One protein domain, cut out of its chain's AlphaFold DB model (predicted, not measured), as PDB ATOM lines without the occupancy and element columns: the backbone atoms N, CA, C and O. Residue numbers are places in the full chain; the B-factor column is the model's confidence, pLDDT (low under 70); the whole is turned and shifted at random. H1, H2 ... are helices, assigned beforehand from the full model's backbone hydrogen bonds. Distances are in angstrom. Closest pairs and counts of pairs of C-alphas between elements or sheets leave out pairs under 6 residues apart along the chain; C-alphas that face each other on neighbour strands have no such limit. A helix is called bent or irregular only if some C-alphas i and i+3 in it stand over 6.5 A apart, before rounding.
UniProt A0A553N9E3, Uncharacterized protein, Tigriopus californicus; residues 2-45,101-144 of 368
ATOM      1  N   ILE A   2     -23.915  49.053  30.465       50.06
ATOM      2  CA  ILE A   2     -23.155  49.836  29.460       50.06
ATOM      3  C   ILE A   2     -22.084  50.747  30.086       50.06
ATOM      4  O   ILE A   2     -20.949  50.743  29.637       50.06
ATOM      5  N   TRP A   3     -22.396  51.452  31.177       48.44
ATOM      6  CA  TRP A   3     -21.415  52.301  31.872       48.44
ATOM      7  C   TRP A   3     -20.220  51.527  32.452       48.44
ATOM      8  O   TRP A   3     -19.121  52.056  32.470       48.44
ATOM      9  N   ARG A   4     -20.391  50.268  32.886       50.81
ATOM     10  CA  ARG A   4     -19.263  49.439  33.359       50.81
ATOM     11  C   ARG A   4     -18.372  48.984  32.203       50.81
ATOM     12  O   ARG A   4     -17.163  48.929  32.372       50.81
ATOM     13  N   LEU A   5     -18.967  48.713  31.040       54.41
ATOM     14  CA  LEU A   5     -18.220  48.438  29.813       54.41
ATOM     15  C   LEU A   5     -17.448  49.688  29.369       54.41
ATOM     16  O   LEU A   5     -16.254  49.595  29.143       54.41
ATOM     17  N   LEU A   6     -18.085  50.865  29.344       53.50
ATOM     18  CA  LEU A   6     -17.438  52.138  28.988       53.50
ATOM     19  C   LEU A   6     -16.366  52.583  29.993       53.50
ATOM     20  O   LEU A   6     -15.340  53.108  29.582       53.50
ATOM     21  N   ALA A   7     -16.572  52.355  31.293       55.22
ATOM     22  CA  ALA A   7     -15.574  52.656  32.318       55.22
ATOM     23  C   ALA A   7     -14.312  51.789  32.162       55.22
ATOM     24  O   ALA A   7     -13.217  52.283  32.389       55.22
ATOM     25  N   ALA A   8     -14.440  50.542  31.689       55.03
ATOM     26  CA  ALA A   8     -13.289  49.710  31.329       55.03
ATOM     27  C   ALA A   8     -12.529  50.221  30.083       55.03
ATOM     28  O   ALA A   8     -11.385  49.827  29.864       55.03
ATOM     29  N   PHE A   9     -13.152  51.092  29.278       54.19
ATOM     30  CA  PHE A   9     -12.558  51.731  28.097       54.19
ATOM     31  C   PHE A   9     -12.008  53.137  28.356       54.19
ATOM     32  O   PHE A   9     -11.384  53.691  27.457       54.19
ATOM     33  N   TYR A  10     -12.228  53.731  29.535       55.47
ATOM     34  CA  TYR A  10     -11.643  55.026  29.879       55.47
ATOM     35  C   TYR A  10     -10.303  54.798  30.585       55.47
ATOM     36  O   TYR A  10     -10.292  54.481  31.773       55.47
ATOM     37  N   PRO A  11      -9.156  54.924  29.891       58.50
ATOM     38  CA  PRO A  11      -7.876  54.897  30.571       58.50
ATOM     39  C   PRO A  11      -7.792  56.124  31.484       58.50
ATOM     40  O   PRO A  11      -7.779  57.258  31.006       58.50
ATOM     41  N   ASP A  12      -7.734  55.903  32.800       65.81
ATOM     42  CA  ASP A  12      -7.432  56.978  33.747       65.81
ATOM     43  C   ASP A  12      -6.127  57.657  33.330       65.81
ATOM     44  O   ASP A  12      -5.108  56.994  33.129       65.81
ATOM     45  N   ARG A  13      -6.138  58.981  33.155       68.25
ATOM     46  CA  ARG A  13      -4.921  59.705  32.787       68.25
ATOM     47  C   ARG A  13      -3.937  59.618  33.960       68.25
ATOM     48  O   ARG A  13      -4.285  60.101  35.038       68.25
ATOM     49  N   PRO A  14      -2.724  59.070  33.765       75.31
ATOM     50  CA  PRO A  14      -1.724  59.048  34.822       75.31
ATOM     51  C   PRO A  14      -1.426  60.478  35.300       75.31
ATOM     52  O   PRO A  14      -1.411  61.403  34.476       75.31
ATOM     53  N   PRO A  15      -1.230  60.681  36.611       76.50
ATOM     54  CA  PRO A  15      -1.105  62.006  37.212       76.50
ATOM     55  C   PRO A  15       0.165  62.750  36.773       76.50
ATOM     56  O   PRO A  15       0.181  63.980  36.813       76.50
ATOM     57  N   ASP A  16       1.198  62.036  36.314       87.56
ATOM     58  CA  ASP A  16       2.465  62.606  35.851       87.56
ATOM     59  C   ASP A  16       3.051  61.859  34.632       87.56
ATOM     60  O   ASP A  16       2.557  60.807  34.209       87.56
ATOM     61  N   GLU A  17       4.092  62.436  34.019       87.38
ATOM     62  CA  GLU A  17       4.730  61.874  32.820       87.38
ATOM     63  C   GLU A  17       5.503  60.576  33.077       87.38
ATOM     64  O   GLU A  17       5.613  59.762  32.160       87.38
ATOM     65  N   ILE A  18       6.013  60.361  34.293       87.62
ATOM     66  CA  ILE A  18       6.752  59.144  34.647       87.62
ATOM     67  C   ILE A  18       5.774  57.973  34.662       87.62
ATOM     68  O   ILE A  18       5.954  57.020  33.904       87.62
ATOM     69  N   GLN A  19       4.675  58.105  35.403       86.12
ATOM     70  CA  GLN A  19       3.620  57.092  35.455       86.12
ATOM     71  C   GLN A  19       2.986  56.864  34.081       86.12
ATOM     72  O   GLN A  19       2.622  55.742  33.731       86.12
ATOM     73  N   ARG A  20       2.874  57.916  33.257       86.56
ATOM     74  CA  ARG A  20       2.426  57.766  31.869       86.56
ATOM     75  C   ARG A  20       3.395  56.928  31.046       86.56
ATOM     76  O   ARG A  20       2.944  56.040  30.330       86.56
ATOM     77  N   LYS A  21       4.696  57.200  31.135       88.81
ATOM     78  CA  LYS A  21       5.723  56.443  30.411       88.81
ATOM     79  C   LYS A  21       5.731  54.976  30.838       88.81
ATOM     80  O   LYS A  21       5.738  54.113  29.968       88.81
ATOM     81  N   GLU A  22       5.692  54.708  32.139       86.81
ATOM     82  CA  GLU A  22       5.649  53.349  32.694       86.81
ATOM     83  C   GLU A  22       4.401  52.595  32.239       86.81
ATOM     84  O   GLU A  22       4.499  51.467  31.764       86.81
ATOM     85  N   ARG A  23       3.234  53.245  32.280       84.94
ATOM     86  CA  ARG A  23       1.992  52.653  31.782       84.94
ATOM     87  C   ARG A  23       2.058  52.335  30.290       84.94
ATOM     88  O   ARG A  23       1.687  51.237  29.892       84.94
ATOM     89  N   CYS A  24       2.522  53.274  29.463       87.00
ATOM     90  CA  CYS A  24       2.649  53.044  28.023       87.00
ATOM     91  C   CYS A  24       3.640  51.916  27.714       87.00
ATOM     92  O   CYS A  24       3.388  51.128  26.804       87.00
ATOM     93  N   LEU A  25       4.745  51.829  28.463       87.06
ATOM     94  CA  LEU A  25       5.699  50.730  28.349       87.06
ATOM     95  C   LEU A  25       5.020  49.399  28.682       87.06
ATOM     96  O   LEU A  25       5.011  48.513  27.835       87.06
ATOM     97  N   LYS A  26       4.357  49.311  29.840       84.44
ATOM     98  CA  LYS A  26       3.677  48.094  30.288       84.44
ATOM     99  C   LYS A  26       2.603  47.623  29.307       84.44
ATOM    100  O   LYS A  26       2.546  46.453  28.957       84.44
ATOM    101  N   GLU A  27       1.771  48.533  28.807       84.94
ATOM    102  CA  GLU A  27       0.739  48.187  27.821       84.94
ATOM    103  C   GLU A  27       1.342  47.720  26.484       84.94
ATOM    104  O   GLU A  27       0.780  46.840  25.829       84.94
ATOM    105  N   THR A  28       2.493  48.278  26.090       86.56
ATOM    106  CA  THR A  28       3.238  47.842  24.898       86.56
ATOM    107  C   THR A  28       3.837  46.453  25.107       86.56
ATOM    108  O   THR A  28       3.714  45.605  24.224       86.56
ATOM    109  N   GLU A  29       4.443  46.203  26.268       85.31
ATOM    110  CA  GLU A  29       4.967  44.893  26.669       85.31
ATOM    111  C   GLU A  29       3.860  43.837  26.674       85.31
ATOM    112  O   GLU A  29       4.004  42.799  26.037       85.31
ATOM    113  N   ASP A  30       2.706  44.134  27.273       81.00
ATOM    114  CA  ASP A  30       1.580  43.200  27.343       81.00
ATOM    115  C   ASP A  30       0.980  42.899  25.957       81.00
ATOM    116  O   ASP A  30       0.575  41.768  25.679       81.00
ATOM    117  N   MET A  31       0.909  43.894  25.063       84.69
ATOM    118  CA  MET A  31       0.397  43.690  23.703       84.69
ATOM    119  C   MET A  31       1.388  42.932  22.814       84.69
ATOM    120  O   MET A  31       0.982  42.060  22.043       84.69
ATOM    121  N   PHE A  32       2.675  43.266  22.905       88.31
ATOM    122  CA  PHE A  32       3.719  42.788  22.000       88.31
ATOM    123  C   PHE A  32       4.727  41.854  22.680       88.31
ATOM    124  O   PHE A  32       5.848  41.720  22.189       88.31
ATOM    125  N   ALA A  33       4.337  41.166  23.756       86.50
ATOM    126  CA  ALA A  33       5.216  40.308  24.559       86.50
ATOM    127  C   ALA A  33       6.116  39.362  23.729       86.50
ATOM    128  O   ALA A  33       7.329  39.344  23.961       86.50
ATOM    129  N   PRO A  34       5.620  38.643  22.695       88.44
ATOM    130  CA  PRO A  34       6.484  37.826  21.837       88.44
ATOM    131  C   PRO A  34       7.556  38.624  21.077       88.44
ATOM    132  O   PRO A  34       8.674  38.144  20.900       88.44
ATOM    133  N   VAL A  35       7.240  39.846  20.633       90.75
ATOM    134  CA  VAL A  35       8.192  40.730  19.939       90.75
ATOM    135  C   VAL A  35       9.222  41.273  20.923       90.75
ATOM    136  O   VAL A  35      10.416  41.208  20.635       90.75
ATOM    137  N   VAL A  36       8.780  41.755  22.089       89.44
ATOM    138  CA  VAL A  36       9.663  42.260  23.156       89.44
ATOM    139  C   VAL A  36      10.635  41.172  23.600       89.44
ATOM    140  O   VAL A  36      11.841  41.409  23.653       89.44
ATOM    141  N   THR A  37      10.147  39.945  23.773       88.75
ATOM    142  CA  THR A  37      10.990  38.771  24.027       88.75
ATOM    143  C   THR A  37      12.032  38.588  22.928       88.75
ATOM    144  O   THR A  37      13.221  38.456  23.210       88.75
ATOM    145  N   ALA A  38      11.616  38.571  21.658       91.69
ATOM    146  CA  ALA A  38      12.540  38.373  20.545       91.69
ATOM    147  C   ALA A  38      13.618  39.468  20.492       91.69
ATOM    148  O   ALA A  38      14.775  39.178  20.187       91.69
ATOM    149  N   MET A  39      13.251  40.715  20.799       92.50
ATOM    150  CA  MET A  39      14.185  41.835  20.918       92.50
ATOM    151  C   MET A  39      15.161  41.625  22.078       92.50
ATOM    152  O   MET A  39      16.365  41.743  21.864       92.50
ATOM    153  N   TYR A  40      14.665  41.242  23.257       90.19
ATOM    154  CA  TYR A  40      15.484  40.947  24.433       90.19
ATOM    155  C   TYR A  40      16.507  39.838  24.151       90.19
ATOM    156  O   TYR A  40      17.700  40.019  24.382       90.19
ATOM    157  N   ILE A  41      16.079  38.715  23.568       92.12
ATOM    158  CA  ILE A  41      16.973  37.596  23.230       92.12
ATOM    159  C   ILE A  41      18.031  38.003  22.199       92.12
ATOM    160  O   ILE A  41      19.189  37.599  22.299       92.12
ATOM    161  N   ARG A  42      17.661  38.812  21.201       94.19
ATOM    162  CA  ARG A  42      18.617  39.312  20.201       94.19
ATOM    163  C   ARG A  42      19.631  40.275  20.813       94.19
ATOM    164  O   ARG A  42      20.801  40.182  20.459       94.19
ATOM    165  N   ASP A  43      19.201  41.141  21.729       93.50
ATOM    166  CA  ASP A  43      20.074  42.065  22.464       93.50
ATOM    167  C   ASP A  43      21.074  41.318  23.360       93.50
ATOM    168  O   ASP A  43      22.274  41.584  23.314       93.50
ATOM    169  N   LYS A  44      20.607  40.310  24.108       90.38
ATOM    170  CA  LYS A  44      21.470  39.443  24.931       90.38
ATOM    171  C   LYS A  44      22.339  38.482  24.114       90.38
ATOM    172  O   LYS A  44      23.314  37.947  24.635       90.38
ATOM    173  N   GLY A  45      21.997  38.277  22.845       95.00
ATOM    174  CA  GLY A  45      22.602  37.289  21.962       95.00
ATOM    175  C   GLY A  45      21.883  35.944  22.048       95.00
ATOM    176  O   GLY A  45      21.719  35.365  23.123       95.00
ATOM    177  N   SER A 101       9.662  29.960  18.761       90.69
ATOM    178  CA  SER A 101       8.844  30.599  17.723       90.69
ATOM    179  C   SER A 101       8.956  32.125  17.712       90.69
ATOM    180  O   SER A 101       8.819  32.716  16.645       90.69
ATOM    181  N   VAL A 102       9.280  32.769  18.842       91.19
ATOM    182  CA  VAL A 102       9.428  34.236  18.913       91.19
ATOM    183  C   VAL A 102      10.571  34.754  18.042       91.19
ATOM    184  O   VAL A 102      10.544  35.891  17.586       91.19
ATOM    185  N   LEU A 103      11.574  33.923  17.747       93.19
ATOM    186  CA  LEU A 103      12.679  34.303  16.866       93.19
ATOM    187  C   LEU A 103      12.325  34.179  15.376       93.19
ATOM    188  O   LEU A 103      13.071  34.683  14.532       93.19
ATOM    189  N   ASN A 104      11.189  33.559  15.044       95.19
ATOM    190  CA  ASN A 104      10.715  33.380  13.678       95.19
ATOM    191  C   ASN A 104       9.826  34.559  13.242       95.19
ATOM    192  O   ASN A 104       8.674  34.675  13.654       95.19
ATOM    193  N   SER A 105      10.350  35.398  12.342       93.88
ATOM    194  CA  SER A 105       9.615  36.547  11.786       93.88
ATOM    195  C   SER A 105       8.285  36.175  11.120       93.88
ATOM    196  O   SER A 105       7.281  36.813  11.404       93.88
ATOM    197  N   THR A 106       8.224  35.090  10.339       96.31
ATOM    198  CA  THR A 106       6.976  34.643   9.698       96.31
ATOM    199  C   THR A 106       5.913  34.265  10.729       96.31
ATOM    200  O   THR A 106       4.725  34.521  10.525       96.31
ATOM    201  N   TRP A 107       6.327  33.665  11.849       93.88
ATOM    202  CA  TRP A 107       5.410  33.343  12.940       93.88
ATOM    203  C   TRP A 107       4.886  34.612  13.617       93.88
ATOM    204  O   TRP A 107       3.680  34.713  13.822       93.88
ATOM    205  N   LEU A 108       5.754  35.594  13.897       91.69
ATOM    206  CA  LEU A 108       5.348  36.884  14.468       91.69
ATOM    207  C   LEU A 108       4.377  37.639  13.550       91.69
ATOM    208  O   LEU A 108       3.334  38.087  14.021       91.69
ATOM    209  N   ASP A 109       4.672  37.719  12.252       93.38
ATOM    210  CA  ASP A 109       3.798  38.372  11.268       93.38
ATOM    211  C   ASP A 109       2.415  37.709  11.235       93.38
ATOM    212  O   ASP A 109       1.388  38.383  11.217       93.38
ATOM    213  N   THR A 110       2.376  36.373  11.292       92.06
ATOM    214  CA  THR A 110       1.120  35.609  11.338       92.06
ATOM    215  C   THR A 110       0.372  35.844  12.650       92.06
ATOM    216  O   THR A 110      -0.841  36.046  12.644       92.06
ATOM    217  N   PHE A 111       1.091  35.840  13.775       88.56
ATOM    218  CA  PHE A 111       0.525  36.039  15.107       88.56
ATOM    219  C   PHE A 111      -0.130  37.419  15.239       88.56
ATOM    220  O   PHE A 111      -1.223  37.522  15.789       88.56
ATOM    221  N   PHE A 112       0.489  38.464  14.682       90.81
ATOM    222  CA  PHE A 112      -0.004  39.844  14.736       90.81
ATOM    223  C   PHE A 112      -0.783  40.293  13.491       90.81
ATOM    224  O   PHE A 112      -1.145  41.462  13.398       90.81
ATOM    225  N   ALA A 113      -1.131  39.390  12.568       91.25
ATOM    226  CA  ALA A 113      -1.777  39.735  11.292       91.25
ATOM    227  C   ALA A 113      -3.108  40.507  11.422       91.25
ATOM    228  O   ALA A 113      -3.562  41.122  10.462       91.25
ATOM    229  N   ARG A 114      -3.759  40.453  12.594       86.50
ATOM    230  CA  ARG A 114      -5.027  41.148  12.891       86.50
ATOM    231  C   ARG A 114      -4.863  42.385  13.783       86.50
ATOM    232  O   ARG A 114      -5.869  42.974  14.171       86.50
ATOM    233  N   ALA A 115      -3.636  42.737  14.161       90.12
ATOM    234  CA  ALA A 115      -3.341  43.872  15.026       90.12
ATOM    235  C   ALA A 115      -2.925  45.083  14.178       90.12
ATOM    236  O   ALA A 115      -1.762  45.229  13.809       90.12
ATOM    237  N   GLU A 116      -3.882  45.958  13.872       91.19
ATOM    238  CA  GLU A 116      -3.627  47.223  13.179       91.19
ATOM    239  C   GLU A 116      -3.439  48.357  14.194       91.19
ATOM    240  O   GLU A 116      -4.323  48.629  15.009       91.19
ATOM    241  N   ILE A 117      -2.270  49.002  14.145       92.81
ATOM    242  CA  ILE A 117      -1.873  50.079  15.057       92.81
ATOM    243  C   ILE A 117      -1.712  51.389  14.292       92.81
ATOM    244  O   ILE A 117      -1.007  51.445  13.285       92.81
ATOM    245  N   ASP A 118      -2.304  52.455  14.822       93.38
ATOM    246  CA  ASP A 118      -2.172  53.825  14.338       93.38
ATOM    247  C   ASP A 118      -1.332  54.652  15.325       93.38
ATOM    248  O   ASP A 118      -1.688  54.828  16.490       93.38
ATOM    249  N   ALA A 119      -0.209  55.203  14.860       92.69
ATOM    250  CA  ALA A 119       0.679  56.025  15.686       92.69
ATOM    251  C   ALA A 119       0.027  57.326  16.201       92.69
ATOM    252  O   ALA A 119       0.556  57.961  17.115       92.69
ATOM    253  N   THR A 120      -1.098  57.737  15.615       94.31
ATOM    254  CA  THR A 120      -1.821  58.973  15.931       94.31
ATOM    255  C   THR A 120      -3.141  58.749  16.672       94.31
ATOM    256  O   THR A 120      -3.674  59.709  17.230       94.31
ATOM    257  N   ASP A 121      -3.627  57.504  16.765       92.94
ATOM    258  CA  ASP A 121      -4.883  57.153  17.442       92.94
ATOM    259  C   ASP A 121      -4.688  56.060  18.505       92.94
ATOM    260  O   ASP A 121      -4.900  54.863  18.298       92.94
ATOM    261  N   TYR A 122      -4.309  56.498  19.705       88.19
ATOM    262  CA  TYR A 122      -4.128  55.602  20.845       88.19
ATOM    263  C   TYR A 122      -5.435  54.925  21.295       88.19
ATOM    264  O   TYR A 122      -5.399  53.776  21.729       88.19
ATOM    265  N   LEU A 123      -6.591  55.592  21.180       88.00
ATOM    266  CA  LEU A 123      -7.859  54.980  21.587       88.00
ATOM    267  C   LEU A 123      -8.205  53.802  20.671       88.00
ATOM    268  O   LEU A 123      -8.592  52.741  21.165       88.00
ATOM    269  N   SER A 124      -8.015  53.966  19.359       91.62
ATOM    270  CA  SER A 124      -8.150  52.873  18.395       91.62
ATOM    271  C   SER A 124      -7.198  51.719  18.722       91.62
ATOM    272  O   SER A 124      -7.639  50.574  18.796       91.62
ATOM    273  N   ASN A 125      -5.934  52.005  19.060       91.19
ATOM    274  CA  ASN A 125      -4.965  50.969  19.448       91.19
ATOM    275  C   ASN A 125      -5.410  50.163  20.676       91.19
ATOM    276  O   ASN A 125      -5.287  48.938  20.680       91.19
ATOM    277  N   VAL A 126      -5.974  50.821  21.694       87.12
ATOM    278  CA  VAL A 126      -6.531  50.138  22.876       87.12
ATOM    279  C   VAL A 126      -7.696  49.226  22.476       87.12
ATOM    280  O   VAL A 126      -7.793  48.094  22.954       87.12
ATOM    281  N   VAL A 127      -8.577  49.674  21.577       89.56
ATOM    282  CA  VAL A 127      -9.676  48.841  21.059       89.56
ATOM    283  C   VAL A 127      -9.133  47.647  20.267       89.56
ATOM    284  O   VAL A 127      -9.590  46.521  20.495       89.56
ATOM    285  N   THR A 128      -8.133  47.855  19.406       90.81
ATOM    286  CA  THR A 128      -7.440  46.785  18.674       90.81
ATOM    287  C   THR A 128      -6.844  45.765  19.636       90.81
ATOM    288  O   THR A 128      -7.105  44.575  19.480       90.81
ATOM    289  N   GLN A 129      -6.109  46.207  20.659       87.44
ATOM    290  CA  GLN A 129      -5.502  45.331  21.663       87.44
ATOM    291  C   GLN A 129      -6.559  44.452  22.343       87.44
ATOM    292  O   GLN A 129      -6.433  43.230  22.366       87.44
ATOM    293  N   ARG A 130      -7.642  45.054  22.854       86.56
ATOM    294  CA  ARG A 130      -8.721  44.315  23.534       86.56
ATOM    295  C   ARG A 130      -9.406  43.316  22.599       86.56
ATOM    296  O   ARG A 130      -9.689  42.191  23.011       86.56
ATOM    297  N   SER A 131      -9.661  43.710  21.352       89.12
ATOM    298  CA  SER A 131     -10.252  42.845  20.325       89.12
ATOM    299  C   SER A 131      -9.335  41.668  19.976       89.12
ATOM    300  O   SER A 131      -9.785  40.523  19.929       89.12
ATOM    301  N   PHE A 132      -8.039  41.937  19.807       87.69
ATOM    302  CA  PHE A 132      -7.006  40.943  19.529       87.69
ATOM    303  C   PHE A 132      -6.894  39.909  20.656       87.69
ATOM    304  O   PHE A 132      -7.033  38.711  20.395       87.69
ATOM    305  N   SER A 133      -6.731  40.355  21.908       84.25
ATOM    306  CA  SER A 133      -6.666  39.467  23.077       84.25
ATOM    307  C   SER A 133      -7.923  38.607  23.193       84.25
ATOM    308  O   SER A 133      -7.828  37.389  23.336       84.25
ATOM    309  N   ARG A 134      -9.110  39.211  23.034       86.25
ATOM    310  CA  ARG A 134     -10.371  38.471  23.112       86.25
ATOM    311  C   ARG A 134     -10.516  37.445  21.993       86.25
ATOM    312  O   ARG A 134     -11.034  36.354  22.220       86.25
ATOM    313  N   HIS A 135     -10.084  37.780  20.782       86.62
ATOM    314  CA  HIS A 135     -10.106  36.844  19.669       86.62
ATOM    315  C   HIS A 135      -9.187  35.642  19.926       86.62
ATOM    316  O   HIS A 135      -9.614  34.513  19.690       86.62
ATOM    317  N   LYS A 136      -7.979  35.873  20.462       84.19
ATOM    318  CA  LYS A 136      -7.042  34.809  20.848       84.19
ATOM    319  C   LYS A 136      -7.659  33.865  21.885       84.19
ATOM    320  O   LYS A 136      -7.667  32.663  21.653       84.19
ATOM    321  N   GLU A 137      -8.234  34.401  22.963       83.12
ATOM    322  CA  GLU A 137      -8.922  33.601  23.996       83.12
ATOM    323  C   GLU A 137     -10.049  32.738  23.404       83.12
ATOM    324  O   GLU A 137     -10.210  31.573  23.760       83.12
ATOM    325  N   ILE A 138     -10.837  33.302  22.480       87.06
ATOM    326  CA  ILE A 138     -11.923  32.571  21.815       87.06
ATOM    327  C   ILE A 138     -11.370  31.440  20.943       87.06
ATOM    328  O   ILE A 138     -11.949  30.360  20.940       87.06
ATOM    329  N   LEU A 139     -10.281  31.665  20.201       85.88
ATOM    330  CA  LEU A 139      -9.662  30.607  19.399       85.88
ATOM    331  C   LEU A 139      -9.100  29.489  20.279       85.88
ATOM    332  O   LEU A 139      -9.376  28.326  20.003       85.88
ATOM    333  N   GLN A 140      -8.414  29.840  21.371       83.19
ATOM    334  CA  GLN A 140      -7.882  28.875  22.338       83.19
ATOM    335  C   GLN A 140      -8.976  27.968  22.915       83.19
ATOM    336  O   GLN A 140      -8.744  26.780  23.099       83.19
ATOM    337  N   PHE A 141     -10.188  28.487  23.140       85.38
ATOM    338  CA  PHE A 141     -11.320  27.676  23.604       85.38
ATOM    339  C   PHE A 141     -11.704  26.540  22.635       85.38
ATOM    340  O   PHE A 141     -12.214  25.509  23.069       85.38
ATOM    341  N   PHE A 142     -11.485  26.715  21.328       89.31
ATOM    342  CA  PHE A 142     -11.774  25.694  20.314       89.31
ATOM    343  C   PHE A 142     -10.579  24.784  20.007       89.31
ATOM    344  O   PHE A 142     -10.728  23.806  19.272       89.31
ATOM    345  N   GLU A 143      -9.400  25.097  20.537       85.06
ATOM    346  CA  GLU A 143      -8.210  24.273  20.380       85.06
ATOM    347  C   GLU A 143      -8.246  23.086  21.350       85.06
ATOM    348  O   GLU A 143      -8.795  23.146  22.449       85.06
ATOM    349  N   THR A 144      -7.657  21.964  20.935       85.62
ATOM    350  CA  THR A 144      -7.437  20.850  21.861       85.62
ATOM    351  C   THR A 144      -6.320  21.239  22.816       85.62
ATOM    352  O   THR A 144      -5.228  21.592  22.370       85.62
TER     353      THR A 144
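What this domain is: This is residues 2 to 45 and 101 to 144 of the 368 residues of an uncharacterized protein of Tigriopus californicus (UniProt A0A553N9E3). A long helix, H2, is sharply bent into a wide L, and a second long helix, H4, passes near the bend, where the last residue of arm H2a comes close to it. Short H3 runs near arm H2b, small H1 sticks out on its own, and the helices make a loose, open frame with few contacts. The printed part has 88 residues with four named helices, in the order H1, H2, H3, H4, and no named strand; the class is all helix. It is loose, with a radius of gyration of the C-alphas of 15.3 A and spans of 39 by 36 by 23 A.

How they stand to each other: H2, residues 17 to 44, was assigned as one helix by its hydrogen bonds, but is bent: C-alphas 31 and 34 are 8.7 A apart. Its arms, H2a of residues 17 to 31 and H2b of residues 34 to 44, stand about perpendicular at 75 degrees. H4, residues 122 to 142, is close to H2a but not clearly touching; the closest C-alphas, of Met 31 and Gln 129, are 6.5 A apart. They run the same way at a shallow tilt of 31 degrees. H3, residues 105 to 111, is close to H2b but not clearly touching, with the closest C-alphas, of Val 35 and Leu 108, 7.3 A apart. These two run opposite ways at a shallow tilt of 25 degrees. H1, residues 2 to 7, is apart from H2a, H2b, H3 and H4. Every O i to N i+4 pair is within hydrogen-bond range in H1, H2a, H2b and H3, and 16 of 17 in H4.

Where its parts are: H2a is 20.8 A long from C-alpha 17 at (4.730, 61.874, 32.820), and H2b 15.4 A. H4 is 30.9 A long and ends with C-alpha 142 at (-11.774, 25.694, 20.314). H3 is 9.7 A long, and H1 8.6 A from C-alpha 2 at (-23.155, 49.836, 29.460).

The domain as a whole: The C-alphas farthest apart, of Ile 2 and Gly 45, are 48.0 A apart. Residues 46 to 100 are not printed, and C-alphas 45 and 101 are 15.9 A apart across this cut, in the link from H2 to H3. The links H1 to H2 and H3 to H4 are short. Residues 2 to 13 are under 70 in pLDDT, and the mean of the printed part is 84.2.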